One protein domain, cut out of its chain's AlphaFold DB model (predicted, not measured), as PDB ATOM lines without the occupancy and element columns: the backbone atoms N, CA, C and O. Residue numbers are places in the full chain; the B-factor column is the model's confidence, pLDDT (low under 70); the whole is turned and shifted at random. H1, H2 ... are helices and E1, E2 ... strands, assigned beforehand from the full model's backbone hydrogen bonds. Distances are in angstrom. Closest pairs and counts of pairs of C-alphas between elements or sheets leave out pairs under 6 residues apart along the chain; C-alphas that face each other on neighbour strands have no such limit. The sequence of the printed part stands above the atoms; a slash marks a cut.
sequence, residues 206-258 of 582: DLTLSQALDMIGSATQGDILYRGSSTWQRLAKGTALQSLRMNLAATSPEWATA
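What this domain is: This is residues 206 to 258 of the 582 residues of an uncharacterized protein of Mesorhizobium sp. B2-3-4 (UniProt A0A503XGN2). Two small antiparallel hairpins form a loose, flat row, E3 with E4 at one end and E1 with E2 in the middle, and the short helix H1 lies towards the other end. The printed part has 53 residues, with H1, E1, E2, E3, E4 in chain order; the class is mixed, with 24 residues, under half, in named elements. It is loose, radius of gyration of the C-alphas 12.7 A, spanning 42 by 27 by 11 A.

Where its parts are: E3 is residues 242 to 246, 12.6 A; E4 253 to 257, 13.2 A, ending at C-alpha 257 (25.313, -2.162, 11.390). E1 is 224 to 227, 10.2 A; E2 232 to 235, 10.1 A. H1, 209 to 214, 8.6 A, begins at C-alpha 209 (40.265, 25.592, 5.742).

How they stand to each other: In the hairpin E3 and E4, at 142 degrees, N 243 and O 256 are 2.8 A apart, within hydrogen-bond range. In the hairpin E1 and E2, at 144 degrees, N 226 and O 233 are 2.9 A apart, also within range. The closest C-alphas of E2 and E4, Leu 235 and Glu 254, are 7.3 A apart. H1 is apart from E2, E3 and E4; its O i to N i+4 pairs are within range.

The domain as a whole: The C-alphas of Asp 206 and Ala 258, the farthest apart, are 42.6 A apart. The printed part has no cut and no long link. Only residue 258 has pLDDT under 70.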
ATOM      1  N   ASP A 206      49.177  30.304   1.776       92.44
ATOM      2  CA  ASP A 206      47.822  30.626   2.227       92.44
ATOM      3  C   ASP A 206      46.883  29.453   1.951       92.44
ATOM      4  O   ASP A 206      46.399  29.271   0.833       92.44
ATOM      5  N   LEU A 207      46.594  28.671   2.984       93.31
ATOM      6  CA  LEU A 207      45.705  27.522   2.897       93.31
ATOM      7  C   LEU A 207      44.255  27.932   3.157       93.31
ATOM      8  O   LEU A 207      43.950  28.715   4.062       93.31
ATOM      9  N   THR A 208      43.335  27.370   2.380       94.00
ATOM     10  CA  THR A 208      41.915  27.315   2.752       94.00
ATOM     11  C   THR A 208      41.719  26.378   3.944       94.00
ATOM     12  O   THR A 208      42.546  25.503   4.204       94.00
ATOM     13  N   LEU A 209      40.595  26.517   4.654       90.31
ATOM     14  CA  LEU A 209      40.265  25.592   5.742       90.31
ATOM     15  C   LEU A 209      40.165  24.140   5.244       90.31
ATOM     16  O   LEU A 209      40.655  23.244   5.920       90.31
ATOM     17  N   SER A 210      39.605  23.914   4.051       90.00
ATOM     18  CA  SER A 210      39.537  22.581   3.436       90.00
ATOM     19  C   SER A 210      40.926  21.991   3.210       90.00
ATOM     20  O   SER A 210      41.200  20.917   3.725       90.00
ATOM     21  N   GLN A 211      41.839  22.731   2.567       91.75
ATOM     22  CA  GLN A 211      43.222  22.272   2.369       91.75
ATOM     23  C   GLN A 211      43.921  21.956   3.693       91.75
ATOM     24  O   GLN A 211      44.684  20.998   3.768       91.75
ATOM     25  N   ALA A 212      43.665  22.749   4.738       90.50
ATOM     26  CA  ALA A 212      44.241  22.498   6.049       90.50
ATOM     27  C   ALA A 212      43.671  21.232   6.715       90.50
ATOM     28  O   ALA A 212      44.426  20.467   7.314       90.50
ATOM     29  N   LEU A 213      42.363  20.991   6.596       88.12
ATOM     30  CA  LEU A 213      41.705  19.792   7.124       88.12
ATOM     31  C   LEU A 213      42.077  18.528   6.335       88.12
ATOM     32  O   LEU A 213      42.235  17.465   6.933       88.12
ATOM     33  N   ASP A 214      42.301  18.648   5.026       88.69
ATOM     34  CA  ASP A 214      42.702  17.536   4.160       88.69
ATOM     35  C   ASP A 214      44.060  16.939   4.567       88.69
ATOM     36  O   ASP A 214      44.277  15.737   4.386       88.69
ATOM     37  N   MET A 215      44.934  17.735   5.208       86.69
ATOM     38  CA  MET A 215      46.221  17.274   5.756       86.69
ATOM     39  C   MET A 215      46.071  16.201   6.848       86.69
ATOM     40  O   MET A 215      47.034  15.495   7.138       86.69
ATOM     41  N   ILE A 216      44.891  16.067   7.467       85.19
ATOM     42  CA  ILE A 216      44.646  15.095   8.541       85.19
ATOM     43  C   ILE A 216      44.348  13.691   7.981       85.19
ATOM     44  O   ILE A 216      44.626  12.706   8.666       85.19
ATOM     45  N   GLY A 217      43.805  13.546   6.761       72.44
ATOM     46  CA  GLY A 217      43.431  12.198   6.315       72.44
ATOM     47  C   GLY A 217      42.793  11.954   4.943       72.44
ATOM     48  O   GLY A 217      42.461  10.787   4.734       72.44
ATOM     49  N   SER A 218      42.662  12.938   4.032       71.25
ATOM     50  CA  SER A 218      41.998  12.885   2.691       71.25
ATOM     51  C   SER A 218      40.654  13.633   2.594       71.25
ATOM     52  O   SER A 218      39.861  13.622   3.531       71.25
ATOM     53  N   ALA A 219      40.371  14.189   1.409       71.69
ATOM     54  CA  ALA A 219      39.192  14.992   1.055       71.69
ATOM     55  C   ALA A 219      37.955  14.154   0.647       71.69
ATOM     56  O   ALA A 219      37.372  14.357  -0.423       71.69
ATOM     57  N   THR A 220      37.554  13.168   1.453       83.00
ATOM     58  CA  THR A 220      36.423  12.287   1.104       83.00
ATOM     59  C   THR A 220      35.121  12.756   1.759       83.00
ATOM     60  O   THR A 220      35.040  12.926   2.974       83.00
ATOM     61  N   GLN A 221      34.066  12.944   0.957       87.31
ATOM     62  CA  GLN A 221      32.755  13.370   1.459       87.31
ATOM     63  C   GLN A 221      32.135  12.323   2.397       87.31
ATOM     64  O   GLN A 221      32.004  11.157   2.026       87.31
ATOM     65  N   GLY A 222      31.651  12.780   3.555       87.75
ATOM     66  CA  GLY A 222      30.922  11.965   4.534       87.75
ATOM     67  C   GLY A 222      31.800  11.336   5.617       87.75
ATOM     68  O   GLY A 222      31.269  10.674   6.506       87.75
ATOM     69  N   ASP A 223      33.114  11.543   5.553       90.44
ATOM     70  CA  ASP A 223      34.046  11.082   6.577       90.44
ATOM     71  C   ASP A 223      33.926  11.921   7.857       90.44
ATOM     72  O   ASP A 223      33.581  13.105   7.830       90.44
ATOM     73  N   ILE A 224      34.233  11.299   8.996       91.25
ATOM     74  CA  ILE A 224      34.193  11.927  10.318       91.25
ATOM     75  C   ILE A 224      35.617  12.009  10.864       91.25
ATOM     76  O   ILE A 224      36.320  11.003  10.949       91.25
ATOM     77  N   LEU A 225      36.042  13.203  11.276       91.00
ATOM     78  CA  LEU A 225      37.291  13.383  12.012       91.00
ATOM     79  C   LEU A 225      37.043  13.199  13.510       91.00
ATOM     80  O   LEU A 225      36.127  13.798  14.072       91.00
ATOM     81  N   TYR A 226      37.881  12.400  14.165       91.94
ATOM     82  CA  TYR A 226      37.826  12.187  15.610       91.94
ATOM     83  C   TYR A 226      39.219  12.267  16.234       91.94
ATOM     84  O   TYR A 226      40.242  12.113  15.564       91.94
ATOM     85  N   ARG A 227      39.272  12.536  17.541       92.12
ATOM     86  CA  ARG A 227      40.529  12.595  18.287       92.12
ATOM     87  C   ARG A 227      40.866  11.207  18.832       92.12
ATOM     88  O   ARG A 227      40.153  10.710  19.696       92.12
ATOM     89  N   GLY A 228      41.946  10.599  18.336       88.81
ATOM     90  CA  GLY A 228      42.511   9.362  18.890       88.81
ATOM     91  C   GLY A 228      43.308   9.630  20.171       88.81
ATOM     92  O   GLY A 228      43.200  10.706  20.756       88.81
ATOM     93  N   SER A 229      44.169   8.701  20.595       89.31
ATOM     94  CA  SER A 229      45.008   8.883  21.795       89.31
ATOM     95  C   SER A 229      46.024  10.022  21.641       89.31
ATOM     96  O   SER A 229      46.164  10.864  22.526       89.31
ATOM     97  N   SER A 230      46.668  10.144  20.478       90.12
ATOM     98  CA  SER A 230      47.759  11.116  20.270       90.12
ATOM     99  C   SER A 230      47.554  12.068  19.094       90.12
ATOM    100  O   SER A 230      48.063  13.185  19.142       90.12
ATOM    101  N   THR A 231      46.769  11.690  18.086       90.56
ATOM    102  CA  THR A 231      46.536  12.493  16.878       90.56
ATOM    103  C   THR A 231      45.055  12.550  16.508       90.56
ATOM    104  O   THR A 231      44.235  11.775  17.009       90.56
ATOM    105  N   TRP A 232      44.699  13.494  15.637       91.38
ATOM    106  CA  TRP A 232      43.432  13.435  14.912       91.38
ATOM    107  C   TRP A 232      43.478  12.294  13.897       91.38
ATOM    108  O   TRP A 232      44.511  12.048  13.276       91.38
ATOM    109  N   GLN A 233      42.365  11.587  13.765       90.38
ATOM    110  CA  GLN A 233      42.203  10.435  12.890       90.38
ATOM    111  C   GLN A 233      40.927  10.594  12.063       90.38
ATOM    112  O   GLN A 233      40.012  11.337  12.431       90.38
ATOM    113  N   ARG A 234      40.874   9.885  10.936       90.81
ATOM    114  CA  ARG A 234      39.727   9.857  10.028       90.81
ATOM    115  C   ARG A 234      38.984   8.536  10.172       90.81
ATOM    116  O   ARG A 234      39.572   7.477   9.968       90.81
ATOM    117  N   LEU A 235      37.689   8.609  10.445       92.75
ATOM    118  CA  LEU A 235      36.753   7.507  10.274       92.75
ATOM    119  C   LEU A 235      36.065   7.684   8.915       92.75
ATOM    120  O   LEU A 235      35.302   8.632   8.721       92.75
ATOM    121  N   ALA A 236      36.364   6.794   7.967       92.25
ATOM    122  CA  ALA A 236      35.726   6.795   6.647       92.25
ATOM    123  C   ALA A 236      34.203   6.677   6.782       92.25
ATOM    124  O   ALA A 236      33.752   6.045   7.731       92.25
ATOM    125  N   LYS A 237      33.411   7.237   5.861       91.69
ATOM    126  CA  LYS A 237      31.944   7.123   5.901       91.69
ATOM    127  C   LYS A 237      31.477   5.665   6.002       91.69
ATOM    128  O   LYS A 237      32.032   4.779   5.349       91.69
ATOM    129  N   GLY A 238      30.434   5.437   6.793       91.38
ATOM    130  CA  GLY A 238      29.810   4.124   6.924       91.38
ATOM    131  C   GLY A 238      29.093   3.707   5.642       91.38
ATOM    132  O   GLY A 238      28.741   4.539   4.799       91.38
ATOM    133  N   THR A 239      28.846   2.408   5.496       90.88
ATOM    134  CA  THR A 239      27.926   1.900   4.473       90.88
ATOM    135  C   THR A 239      26.480   2.233   4.849       90.88
ATOM    136  O   THR A 239      26.182   2.586   5.993       90.88
ATOM    137  N   ALA A 240      25.554   2.111   3.894       88.56
ATOM    138  CA  ALA A 240      24.135   2.356   4.146       88.56
ATOM    139  C   ALA A 240      23.632   1.580   5.382       88.56
ATOM    140  O   ALA A 240      24.003   0.424   5.580       88.56
ATOM    141  N   LEU A 241      22.780   2.227   6.187       82.12
ATOM    142  CA  LEU A 241      22.162   1.694   7.415       82.12
ATOM    143  C   LEU A 241      23.114   1.416   8.594       82.12
ATOM    144  O   LEU A 241      22.659   0.929   9.632       82.12
ATOM    145  N   GLN A 242      24.401   1.750   8.489       90.31
ATOM    146  CA  GLN A 242      25.276   1.748   9.658       90.31
ATOM    147  C   GLN A 242      25.008   2.970  10.538       90.31
ATOM    148  O   GLN A 242      24.800   4.082  10.050       90.31
ATOM    149  N   SER A 243      25.027   2.763  11.851       89.88
ATOM    150  CA  SER A 243      24.998   3.821  12.850       89.88
ATOM    151  C   SER A 243      26.392   4.033  13.429       89.88
ATOM    152  O   SER A 243      27.199   3.107  13.548       89.88
ATOM    153  N   LEU A 244      26.686   5.285  13.771       93.75
ATOM    154  CA  LEU A 244      27.907   5.631  14.480       93.75
ATOM    155  C   LEU A 244      27.737   5.248  15.952       93.75
ATOM    156  O   LEU A 244      26.774   5.671  16.595       93.75
ATOM    157  N   ARG A 245      28.676   4.478  16.496       89.44
ATOM    158  CA  ARG A 245      28.719   4.137  17.921       89.44
ATOM    159  C   ARG A 245      30.135   4.263  18.467       89.44
ATOM    160  O   ARG A 245      31.085   4.434  17.714       89.44
ATOM    161  N   MET A 246      30.274   4.155  19.782       92.81
ATOM    162  CA  MET A 246      31.574   3.926  20.406       92.81
ATOM    163  C   MET A 246      31.918   2.432  20.328       92.81
ATOM    164  O   MET A 246      31.029   1.594  20.502       92.81
ATOM    165  N   ASN A 247      33.183   2.097  20.078       88.69
ATOM    166  CA  ASN A 247      33.652   0.716  20.135       88.69
ATOM    167  C   ASN A 247      33.520   0.127  21.552       88.69
ATOM    168  O   ASN A 247      33.362   0.847  22.540       88.69
ATOM    169  N   LEU A 248      33.611  -1.202  21.660       82.38
ATOM    170  CA  LEU A 248      33.381  -1.918  22.922       82.38
ATOM    171  C   LEU A 248      34.316  -1.464  24.060       82.38
ATOM    172  O   LEU A 248      33.913  -1.438  25.217       82.38
ATOM    173  N   ALA A 249      35.550  -1.080  23.726       86.62
ATOM    174  CA  ALA A 249      36.549  -0.613  24.687       86.62
ATOM    175  C   ALA A 249      36.381   0.865  25.095       86.62
ATOM    176  O   ALA A 249      37.165   1.360  25.901       86.62
ATOM    177  N   ALA A 250      35.398   1.574  24.534       90.56
ATOM    178  CA  ALA A 250      35.193   3.009  24.716       90.56
ATOM    179  C   ALA A 250      36.398   3.893  24.320       90.56
ATOM    180  O   ALA A 250      36.605   4.967  24.882       90.56
ATOM    181  N   THR A 251      37.204   3.452  23.352       90.62
ATOM    182  CA  THR A 251      38.442   4.122  22.924       90.62
ATOM    183  C   THR A 251      38.327   4.856  21.594       90.62
ATOM    184  O   THR A 251      39.152   5.727  21.316       90.62
ATOM    185  N   SER A 252      37.369   4.510  20.731       93.69
ATOM    186  CA  SER A 252      37.214   5.135  19.410       93.69
ATOM    187  C   SER A 252      35.798   4.970  18.852       93.69
ATOM    188  O   SER A 252      35.154   3.953  19.124       93.69
ATOM    189  N   PRO A 253      35.305   5.934  18.054       95.12
ATOM    190  CA  PRO A 253      34.069   5.766  17.310       95.12
ATOM    191  C   PRO A 253      34.249   4.756  16.170       95.12
ATOM    192  O   PRO A 253      35.305   4.685  15.544       95.12
ATOM    193  N   GLU A 254      33.199   4.002  15.874       94.31
ATOM    194  CA  GLU A 254      33.157   3.029  14.785       94.31
ATOM    195  C   GLU A 254      31.772   3.004  14.129       94.31
ATOM    196  O   GLU A 254      30.758   3.335  14.754       94.31
ATOM    197  N   TRP A 255      31.726   2.584  12.865       94.06
ATOM    198  CA  TRP A 255      30.468   2.247  12.211       94.06
ATOM    199  C   TRP A 255      30.065   0.835  12.580       94.06
ATOM    200  O   TRP A 255      30.847  -0.105  12.440       94.06
ATOM    201  N   ALA A 256      28.820   0.683  12.999       86.88
ATOM    202  CA  ALA A 256      28.223  -0.616  13.215       86.88
ATOM    203  C   ALA A 256      26.922  -0.702  12.441       86.88
ATOM    204  O   ALA A 256      26.144   0.248  12.386       86.88
ATOM    205  N   THR A 257      26.661  -1.861  11.857       82.50
ATOM    206  CA  THR A 257      25.313  -2.162  11.390       82.50
ATOM    207  C   THR A 257      24.402  -2.168  12.611       82.50
ATOM    208  O   THR A 257      24.722  -2.803  13.619       82.50
ATOM    209  N   ALA A 258      23.296  -1.423  12.561       64.56
ATOM    210  CA  ALA A 258      22.274  -1.562  13.584       64.56
ATOM    211  C   ALA A 258      21.733  -2.990  13.483       64.56
ATOM    212  O   ALA A 258      21.040  -3.316  12.519       64.56
TER     213      ALA A 258